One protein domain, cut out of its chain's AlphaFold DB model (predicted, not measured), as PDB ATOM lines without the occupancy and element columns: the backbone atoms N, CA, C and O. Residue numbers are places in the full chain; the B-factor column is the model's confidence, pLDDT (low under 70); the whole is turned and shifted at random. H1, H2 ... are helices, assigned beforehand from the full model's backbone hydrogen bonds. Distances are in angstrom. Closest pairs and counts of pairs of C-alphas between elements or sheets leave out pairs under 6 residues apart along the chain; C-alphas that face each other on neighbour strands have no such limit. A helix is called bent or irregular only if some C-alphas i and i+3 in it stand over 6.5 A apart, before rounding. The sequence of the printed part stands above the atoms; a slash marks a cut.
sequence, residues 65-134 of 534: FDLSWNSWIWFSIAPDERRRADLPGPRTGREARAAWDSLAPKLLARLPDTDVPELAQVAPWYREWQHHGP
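This is residues 65 to 134 of the 534 residues of the protein "CocE/NonD family hydrolase" of Gemmatimonadaceae bacterium (UniProt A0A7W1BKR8). Two long, kinked helices, H1 and H2, run opposite ways at a steep angle and pack on each other where H2 begins, near the middle of H1. After H2 the backbone folds back through a loop with two short helices, H3 and H4, so that the centres of H1, H2 and H3 make a triangle and H4 lies away from H2. The printed part has 70 residues with four named helices, in the order H1, H2, H3, H4, and no named strand; the class is all helix. It is compact, with a radius of gyration of the C-alphas of 11.8 A, and its C-alphas span 32 by 24 by 16 A.

The printed part begins at Phe 65. H1, residues 69 to 84, starts with C-alpha 69 at (8.260, 32.932, -29.162) and is 20.9 A from first to last C-alpha. It has a kink of 45 degrees near residue 77, and it is only just irregular: C-alphas 76 and 79 are 7.0 A apart. H2, residues 93 to 108, is 20.7 A long and begins with C-alpha 93 at (-3.767, 40.019, -36.287). It has a kink of 59 degrees near residue 102, and it too is only just irregular, with C-alphas 98 and 101 at 7.0 A. H3, residues 117 to 120, is 4.8 A long. H4, residues 124 to 129, is 9.2 A long and ends with C-alpha 129 at (12.827, 23.385, -30.917).

H1 and H2 touch, the closest C-alphas being those of Phe 75 and Gly 93, 5.8 A apart. They run opposite ways at a steep tilt of 48 degrees. H1 also only just touches H3, with residues 73 to 78 alone and 3 pairs of C-alphas within 8 A; the closest are those of Ala 78 and Leu 119, at 7.4 A. H3 and H4 are close but not clearly touching, the C-alphas of Ala 120 and Arg 127 being closest at 7.5 A. H4 is apart from H2 and only just apart from H1, with a closest distance between C-alphas of 8.5 A. H2 and H3 are apart. In H4 each O i to N i+4 pair is within hydrogen-bond range, in H1 9 of 12 and in H2 8 of 12, while H3 is too short for such a pair.

The two C-alphas farthest apart are those of Asp 86 and Pro 134, at 34.2 A, while those of the first and last printed residues, Phe 65 and Pro 134, are 8.3 A apart. The printed part has no cut. The link from H3 to H4 is tight, those from H1 to H2 and from H2 to H3 are short, and no link is long. The mean pLDDT of the printed part is 89.3, and no printed residue is under 70.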
ATOM      1  N   PHE A  65      15.346  28.503 -22.295       86.19
ATOM      2  CA  PHE A  65      14.538  28.608 -23.513       86.19
ATOM      3  C   PHE A  65      13.645  29.853 -23.443       86.19
ATOM      4  O   PHE A  65      12.964  30.069 -22.436       86.19
ATOM      5  N   ASP A  66      13.658  30.661 -24.498       87.06
ATOM      6  CA  ASP A  66      12.880  31.893 -24.579       87.06
ATOM      7  C   ASP A  66      11.394  31.580 -24.831       87.06
ATOM      8  O   ASP A  66      11.026  30.918 -25.802       87.06
ATOM      9  N   LEU A  67      10.512  32.038 -23.941       86.06
ATOM     10  CA  LEU A  67       9.067  31.847 -24.079       86.06
ATOM     11  C   LEU A  67       8.392  32.959 -24.891       86.06
ATOM     12  O   LEU A  67       7.212  32.810 -25.243       86.06
ATOM     13  N   SER A  68       9.110  34.040 -25.221       85.25
ATOM     14  CA  SER A  68       8.614  35.162 -26.028       85.25
ATOM     15  C   SER A  68       8.106  34.700 -27.403       85.25
ATOM     16  O   SER A  68       7.100  35.224 -27.902       85.25
ATOM     17  N   TRP A  69       8.685  33.616 -27.939       88.19
ATOM     18  CA  TRP A  69       8.260  32.932 -29.162       88.19
ATOM     19  C   TRP A  69       6.771  32.578 -29.180       88.19
ATOM     20  O   TRP A  69       6.146  32.641 -30.236       88.19
ATOM     21  N   ASN A  70       6.156  32.268 -28.033       88.75
ATOM     22  CA  ASN A  70       4.715  31.997 -27.975       88.75
ATOM     23  C   ASN A  70       3.889  33.198 -28.456       88.75
ATOM     24  O   ASN A  70       2.937  33.031 -29.222       88.75
ATOM     25  N   SER A  71       4.257  34.405 -28.018       89.44
ATOM     26  CA  SER A  71       3.571  35.637 -28.413       89.44
ATOM     27  C   SER A  71       3.824  35.957 -29.884       89.44
ATOM     28  O   SER A  71       2.882  36.233 -30.629       89.44
ATOM     29  N   TRP A  72       5.070  35.802 -30.344       90.81
ATOM     30  CA  TRP A  72       5.432  36.026 -31.737       90.81
ATOM     31  C   TRP A  72       4.691  35.074 -32.681       90.81
ATOM     32  O   TRP A  72       4.071  35.522 -33.646       90.81
ATOM     33  N   ILE A  73       4.653  33.773 -32.374       93.06
ATOM     34  CA  ILE A  73       3.895  32.779 -33.149       93.06
ATOM     35  C   ILE A  73       2.415  33.154 -33.173       93.06
ATOM     36  O   ILE A  73       1.789  33.137 -34.234       93.06
ATOM     37  N   TRP A  74       1.846  33.507 -32.019       93.88
ATOM     38  CA  TRP A  74       0.431  33.841 -31.906       93.88
ATOM     39  C   TRP A  74       0.032  35.055 -32.751       93.88
ATOM     40  O   TRP A  74      -1.038  35.044 -33.365       93.88
ATOM     41  N   PHE A  75       0.875  36.090 -32.803       93.69
ATOM     42  CA  PHE A  75       0.580  37.322 -33.534       93.69
ATOM     43  C   PHE A  75       0.969  37.277 -35.012       93.69
ATOM     44  O   PHE A  75       0.239  37.830 -35.839       93.69
ATOM     45  N   SER A  76       2.092  36.639 -35.337       92.38
ATOM     46  CA  SER A  76       2.745  36.758 -36.646       92.38
ATOM     47  C   SER A  76       2.518  35.551 -37.552       92.38
ATOM     48  O   SER A  76       2.467  35.717 -38.766       92.38
ATOM     49  N   ILE A  77       2.353  34.349 -36.987       94.69
ATOM     50  CA  ILE A  77       2.268  33.094 -37.755       94.69
ATOM     51  C   ILE A  77       0.858  32.507 -37.715       94.69
ATOM     52  O   ILE A  77       0.235  32.265 -38.751       94.69
ATOM     53  N   ALA A  78       0.318  32.317 -36.512       95.69
ATOM     54  CA  ALA A  78      -0.917  31.577 -36.291       95.69
ATOM     55  C   ALA A  78      -2.131  32.100 -37.088       95.69
ATOM     56  O   ALA A  78      -2.901  31.267 -37.569       95.69
ATOM     57  N   PRO A  79      -2.339  33.424 -37.279       96.38
ATOM     58  CA  PRO A  79      -3.465  33.916 -38.067       96.38
ATOM     59  C   PRO A  79      -3.415  33.486 -39.536       96.38
ATOM     60  O   PRO A  79      -4.452  33.177 -40.125       96.38
ATOM     61  N   ASP A  80      -2.218  33.466 -40.128       95.75
ATOM     62  CA  ASP A  80      -2.025  33.082 -41.526       95.75
ATOM     63  C   ASP A  80      -2.165  31.575 -41.719       95.75
ATOM     64  O   ASP A  80      -2.948  31.143 -42.568       95.75
ATOM     65  N   GLU A  81      -1.524  30.790 -40.855       95.94
ATOM     66  CA  GLU A  81      -1.632  29.330 -40.861       95.94
ATOM     67  C   GLU A  81      -3.080  28.865 -40.672       95.94
ATOM     68  O   GLU A  81      -3.590  28.061 -41.455       95.94
ATOM     69  N   ARG A  82      -3.815  29.444 -39.710       96.00
ATOM     70  CA  ARG A  82      -5.232  29.103 -39.493       96.00
ATOM     71  C   ARG A  82      -6.118  29.429 -40.682       96.00
ATOM     72  O   ARG A  82      -7.101  28.735 -40.919       96.00
ATOM     73  N   ARG A  83      -5.808  30.491 -41.424       96.56
ATOM     74  CA  ARG A  83      -6.559  30.846 -42.627       96.56
ATOM     75  C   ARG A  83      -6.244  29.902 -43.784       96.56
ATOM     76  O   ARG A  83      -7.170  29.514 -44.485       96.56
ATOM     77  N   ARG A  84      -4.973  29.540 -43.989       96.00
ATOM     78  CA  ARG A  84      -4.548  28.633 -45.073       96.00
ATOM     79  C   ARG A  84      -5.039  27.202 -44.863       96.00
ATOM     80  O   ARG A  84      -5.474  26.573 -45.820       96.00
ATOM     81  N   ALA A  85      -4.982  26.714 -43.626       95.00
ATOM     82  CA  ALA A  85      -5.342  25.346 -43.259       95.00
ATOM     83  C   ALA A  85      -6.772  25.204 -42.694       95.00
ATOM     84  O   ALA A  85      -7.133  24.135 -42.212       95.00
ATOM     85  N   ASP A  86      -7.570  26.276 -42.725       95.00
ATOM     86  CA  ASP A  86      -8.927  26.351 -42.160       95.00
ATOM     87  C   ASP A  86      -9.051  25.849 -40.704       95.00
ATOM     88  O   ASP A  86      -9.994  25.165 -40.309       95.00
ATOM     89  N   LEU A  87      -8.076  26.208 -39.869       94.56
ATOM     90  CA  LEU A  87      -8.040  25.824 -38.458       94.56
ATOM     91  C   LEU A  87      -8.846  26.803 -37.585       94.56
ATOM     92  O   LEU A  87      -8.955  27.992 -37.910       94.56
ATOM     93  N   PRO A  88      -9.380  26.349 -36.433       93.25
ATOM     94  CA  PRO A  88     -10.084  27.220 -35.499       93.25
ATOM     95  C   PRO A  88      -9.151  28.244 -34.828       93.25
ATOM     96  O   PRO A  88      -7.947  28.033 -34.672       93.25
ATOM     97  N   GLY A  89      -9.749  29.342 -34.358       93.62
ATOM     98  CA  GLY A  89      -9.068  30.427 -33.647       93.62
ATOM     99  C   GLY A  89      -8.922  31.708 -34.481       93.62
ATOM    100  O   GLY A  89      -9.490  31.804 -35.570       93.62
ATOM    101  N   PRO A  90      -8.187  32.711 -33.969       95.38
ATOM    102  CA  PRO A  90      -7.960  33.976 -34.667       95.38
ATOM    103  C   PRO A  90      -7.312  33.798 -36.041       95.38
ATOM    104  O   PRO A  90      -6.259  33.171 -36.128       95.38
ATOM    105  N   ARG A  91      -7.896  34.394 -37.087       96.25
ATOM    106  CA  ARG A  91      -7.402  34.374 -38.481       96.25
ATOM    107  C   ARG A  91      -6.885  35.737 -38.956       96.25
ATOM    108  O   ARG A  91      -6.381  35.867 -40.074       96.25
ATOM    109  N   THR A  92      -6.973  36.759 -38.104       96.19
ATOM    110  CA  THR A  92      -6.367  38.081 -38.325       96.19
ATOM    111  C   THR A  92      -5.518  38.524 -37.133       96.19
ATOM    112  O   THR A  92      -5.756  38.117 -35.996       96.19
ATOM    113  N   GLY A  93      -4.564  39.431 -37.369       94.25
ATOM    114  CA  GLY A  93      -3.767  40.019 -36.287       94.25
ATOM    115  C   GLY A  93      -4.613  40.787 -35.262       94.25
ATOM    116  O   GLY A  93      -4.288  40.795 -34.078       94.25
ATOM    117  N   ARG A  94      -5.740  41.385 -35.682       95.38
ATOM    118  CA  ARG A  94      -6.677  42.069 -34.774       95.38
ATOM    119  C   ARG A  94      -7.343  41.084 -33.815       95.38
ATOM    120  O   ARG A  94      -7.376  41.337 -32.617       95.38
ATOM    121  N   GLU A  95      -7.854  39.973 -34.338       96.38
ATOM    122  CA  GLU A  95      -8.454  38.911 -33.523       96.38
ATOM    123  C   GLU A  95      -7.419  38.277 -32.589       96.38
ATOM    124  O   GLU A  95      -7.724  38.016 -31.429       96.38
ATOM    125  N   ALA A  96      -6.187  38.067 -33.067       95.94
ATOM    126  CA  ALA A  96      -5.115  37.493 -32.259       95.94
ATOM    127  C   ALA A  96      -4.784  38.390 -31.059       95.94
ATOM    128  O   ALA A  96      -4.720  37.899 -29.933       95.94
ATOM    129  N   ARG A  97      -4.662  39.707 -31.280       94.25
ATOM    130  CA  ARG A  97      -4.469  40.701 -30.210       94.25
ATOM    131  C   ARG A  97      -5.631  40.711 -29.224       94.25
ATOM    132  O   ARG A  97      -5.397  40.628 -28.028       94.25
ATOM    133  N   ALA A  98      -6.870  40.721 -29.715       95.31
ATOM    134  CA  ALA A  98      -8.056  40.710 -28.856       95.31
ATOM    135  C   ALA A  98      -8.169  39.444 -27.985       95.31
ATOM    136  O   ALA A  98      -8.736  39.489 -26.897       95.31
ATOM    137  N   ALA A  99      -7.641  38.311 -28.453       94.44
ATOM    138  CA  ALA A  99      -7.667  37.048 -27.721       94.44
ATOM    139  C   ALA A  99      -6.469  36.851 -26.771       94.44
ATOM    140  O   ALA A  99      -6.524  35.970 -25.908       94.44
ATOM    141  N   TRP A 100      -5.396  37.635 -26.919       92.12
ATOM    142  CA  TRP A 100      -4.136  37.415 -26.204       92.12
ATOM    143  C   TRP A 100      -4.274  37.568 -24.695       92.12
ATOM    144  O   TRP A 100      -3.851  36.676 -23.967       92.12
ATOM    145  N   ASP A 101      -4.949  38.615 -24.225       90.19
ATOM    146  CA  ASP A 101      -5.087  38.888 -22.787       90.19
ATOM    147  C   ASP A 101      -5.791  37.744 -22.035       90.19
ATOM    148  O   ASP A 101      -5.532  37.504 -20.856       90.19
ATOM    149  N   SER A 102      -6.652  36.978 -22.720       91.06
ATOM    150  CA  SER A 102      -7.293  35.783 -22.154       91.06
ATOM    151  C   SER A 102      -6.434  34.520 -22.260       91.06
ATOM    152  O   SER A 102      -6.617  33.580 -21.479       91.06
ATOM    153  N   LEU A 103      -5.545  34.453 -23.253       90.19
ATOM    154  CA  LEU A 103      -4.732  33.278 -23.542       90.19
ATOM    155  C   LEU A 103      -3.395  33.297 -22.800       90.19
ATOM    156  O   LEU A 103      -3.039  32.291 -22.193       90.19
ATOM    157  N   ALA A 104      -2.669  34.414 -22.826       89.06
ATOM    158  CA  ALA A 104      -1.307  34.511 -22.310       89.06
ATOM    159  C   ALA A 104      -1.181  34.023 -20.856       89.06
ATOM    160  O   ALA A 104      -0.324  33.174 -20.603       89.06
ATOM    161  N   PRO A 105      -2.073  34.405 -19.915       86.88
ATOM    162  CA  PRO A 105      -1.995  33.893 -18.547       86.88
ATOM    163  C   PRO A 105      -2.182  32.370 -18.460       86.88
ATOM    164  O   PRO A 105      -1.570  31.721 -17.617       86.88
ATOM    165  N   LYS A 106      -3.005  31.779 -19.341       87.50
ATOM    166  CA  LYS A 106      -3.232  30.324 -19.390       87.50
ATOM    167  C   LYS A 106      -2.018  29.586 -19.939       87.50
ATOM    168  O   LYS A 106      -1.732  28.496 -19.460       87.50
ATOM    169  N   LEU A 107      -1.333  30.168 -20.924       84.88
ATOM    170  CA  LEU A 107      -0.090  29.613 -21.459       84.88
ATOM    171  C   LEU A 107       1.000  29.606 -20.386       84.88
ATOM    172  O   LEU A 107       1.601  28.570 -20.149       84.88
ATOM    173  N   LEU A 108       1.182  30.726 -19.684       81.62
ATOM    174  CA  LEU A 108       2.214  30.873 -18.650       81.62
ATOM    175  C   LEU A 108       1.960  30.025 -17.397       81.62
ATOM    176  O   LEU A 108       2.897  29.659 -16.696       81.62
ATOM    177  N   ALA A 109       0.697  29.728 -17.087       81.69
ATOM    178  CA  ALA A 109       0.342  28.895 -15.939       81.69
ATOM    179  C   ALA A 109       0.484  27.387 -16.211       81.69
ATOM    180  O   ALA A 109       0.392  26.582 -15.275       81.69
ATOM    181  N   ARG A 110       0.634  26.988 -17.477       83.81
ATOM    182  CA  ARG A 110       0.575  25.591 -17.884       83.81
ATOM    183  C   ARG A 110       1.947  24.941 -17.815       83.81
ATOM    184  O   ARG A 110       2.923  25.510 -18.269       83.81
ATOM    185  N   LEU A 111       1.985  23.722 -17.283       80.75
ATOM    186  CA  LEU A 111       3.179  22.889 -17.249       80.75
ATOM    187  C   LEU A 111       2.837  21.465 -17.715       80.75
ATOM    188  O   LEU A 111       1.787  20.954 -17.310       80.75
ATOM    189  N   PRO A 112       3.710  20.790 -18.481       79.44
ATOM    190  CA  PRO A 112       4.967  21.300 -19.047       79.44
ATOM    191  C   PRO A 112       4.741  22.408 -20.096       79.44
ATOM    192  O   PRO A 112       3.692  22.421 -20.740       79.44
ATOM    193  N   ASP A 113       5.709  23.310 -20.296       75.62
ATOM    194  CA  ASP A 113       5.613  24.427 -21.266       75.62
ATOM    195  C   ASP A 113       5.382  23.949 -22.714       75.62
ATOM    196  O   ASP A 113       4.958  24.713 -23.585       75.62
ATOM    197  N   THR A 114       5.661  22.675 -23.005       75.81
ATOM    198  CA  THR A 114       5.363  22.056 -24.302       75.81
ATOM    199  C   THR A 114       3.881  21.772 -24.536       75.81
ATOM    200  O   THR A 114       3.480  21.587 -25.687       75.81
ATOM    201  N   ASP A 115       3.046  21.725 -23.495       80.12
ATOM    202  CA  ASP A 115       1.618  21.406 -23.617       80.12
ATOM    203  C   ASP A 115       0.790  22.607 -24.104       80.12
ATOM    204  O   ASP A 115      -0.155  23.032 -23.463       80.12
ATOM    205  N   VAL A 116       1.112  23.204 -25.250       82.06
ATOM    206  CA  VAL A 116       0.359  24.361 -25.771       82.06
ATOM    207  C   VAL A 116      -0.461  23.948 -27.006       82.06
ATOM    208  O   VAL A 116      -0.005  24.131 -28.146       82.06
ATOM    209  N   PRO A 117      -1.659  23.343 -26.828       84.94
ATOM    210  CA  PRO A 117      -2.489  22.839 -27.923       84.94
ATOM    211  C   PRO A 117      -2.973  23.949 -28.859       84.94
ATOM    212  O   PRO A 117      -3.150  23.710 -30.051       84.94
ATOM    213  N   GLU A 118      -3.114  25.179 -28.356       87.00
ATOM    214  CA  GLU A 118      -3.519  26.356 -29.128       87.00
ATOM    215  C   GLU A 118      -2.524  26.699 -30.247       87.00
ATOM    216  O   GLU A 118      -2.904  27.340 -31.235       87.00
ATOM    217  N   LEU A 119      -1.265  26.261 -30.094       87.25
ATOM    218  CA  LEU A 119      -0.192  26.452 -31.065       87.25
ATOM    219  C   LEU A 119       0.254  25.154 -31.766       87.25
ATOM    220  O   LEU A 119       0.981  25.219 -32.753       87.25
ATOM    221  N   ALA A 120      -0.187  23.976 -31.310       85.19
ATOM    222  CA  ALA A 120       0.351  22.691 -31.773       85.19
ATOM    223  C   ALA A 120       0.140  22.428 -33.276       85.19
ATOM    224  O   ALA A 120       1.024  21.886 -33.930       85.19
ATOM    225  N   GLN A 121      -1.009  22.834 -33.829       87.69
ATOM    226  CA  GLN A 121      -1.314  22.647 -35.256       87.69
ATOM    227  C   GLN A 121      -0.750  23.758 -36.154       87.69
ATOM    228  O   GLN A 121      -0.595  23.542 -37.349       87.69
ATOM    229  N   VAL A 122      -0.447  24.937 -35.597       91.88
ATOM    230  CA  VAL A 122       0.060  26.093 -36.367       91.88
ATOM    231  C   VAL A 122       1.586  26.176 -36.371       91.88
ATOM    232  O   VAL A 122       2.166  26.728 -37.296       91.88
ATOM    233  N   ALA A 123       2.245  25.641 -35.342       91.62
ATOM    234  CA  ALA A 123       3.694  25.690 -35.194       91.62
ATOM    235  C   ALA A 123       4.253  24.360 -34.648       91.62
ATOM    236  O   ALA A 123       4.845  24.337 -33.567       91.62
ATOM    237  N   PRO A 124       4.090  23.230 -35.366       88.69
ATOM    238  CA  PRO A 124       4.664  21.951 -34.938       88.69
ATOM    239  C   PRO A 124       6.200  21.995 -34.855       88.69
ATOM    240  O   PRO A 124       6.780  21.384 -33.965       88.69
ATOM    241  N   TRP A 125       6.855  22.791 -35.704       89.19
ATOM    242  CA  TRP A 125       8.304  23.039 -35.672       89.19
ATOM    243  C   TRP A 125       8.773  23.697 -34.364       89.19
ATOM    244  O   TRP A 125       9.866  23.417 -33.887       89.19
ATOM    245  N   TYR A 126       7.937  24.519 -33.723       88.69
ATOM    246  CA  TYR A 126       8.279  25.133 -32.437       88.69
ATOM    247  C   TYR A 126       8.353  24.082 -31.324       88.69
ATOM    248  O   TYR A 126       9.146  24.207 -30.395       88.69
ATOM    249  N   ARG A 127       7.566  23.001 -31.436       83.06
ATOM    250  CA  ARG A 127       7.653  21.863 -30.510       83.06
ATOM    251  C   ARG A 127       8.966  21.124 -30.674       83.06
ATOM    252  O   ARG A 127       9.539  20.728 -29.669       83.06
ATOM    253  N   GLU A 128       9.446  20.963 -31.902       86.31
ATOM    254  CA  GLU A 128      10.757  20.366 -32.162       86.31
ATOM    255  C   GLU A 128      11.862  21.178 -31.473       86.31
ATOM    256  O   GLU A 128      12.647  20.607 -30.722       86.31
ATOM    257  N   TRP A 129      11.842  22.513 -31.580       88.25
ATOM    258  CA  TRP A 129      12.827  23.385 -30.917       88.25
ATOM    259  C   TRP A 129      12.902  23.163 -29.403       88.25
ATOM    260  O   TRP A 129      13.988  23.134 -28.835       88.25
ATOM    261  N   GLN A 130      11.755  22.953 -28.751       82.69
ATOM    262  CA  GLN A 130      11.670  22.727 -27.305       82.69
ATOM    263  C   GLN A 130      12.261  21.378 -26.844       82.69
ATOM    264  O   GLN A 130      12.435  21.189 -25.639       82.69
ATOM    265  N   HIS A 131      12.545  20.452 -27.770       82.75
ATOM    266  CA  HIS A 131      13.213  19.170 -27.498       82.75
ATOM    267  C   HIS A 131      14.730  19.222 -27.712       82.75
ATOM    268  O   HIS A 131      15.417  18.252 -27.389       82.75
ATOM    269  N   HIS A 132      15.237  20.332 -28.242       84.75
ATOM    270  CA  HIS A 132      16.659  20.592 -28.404       84.75
ATOM    271  C   HIS A 132      17.128  21.578 -27.342       84.75
ATOM    272  O   HIS A 132      16.327  22.255 -26.694       84.75
ATOM    273  N   GLY A 133      18.439  21.650 -27.141       81.19
ATOM    274  CA  GLY A 133      19.073  22.519 -26.147       81.19
ATOM    275  C   GLY A 133      20.121  23.395 -26.750       81.19
ATOM    276  O   GLY A 133      20.496  23.146 -27.886       81.19
ATOM    277  N   PRO A 134      20.620  24.387 -26.003       80.50
ATOM    278  CA  PRO A 134      21.528  25.379 -26.564       80.50
ATOM    279  C   PRO A 134      22.786  24.746 -27.184       80.50
ATOM    280  O   PRO A 134      23.246  25.218 -28.219       80.50
TER     281      PRO A 134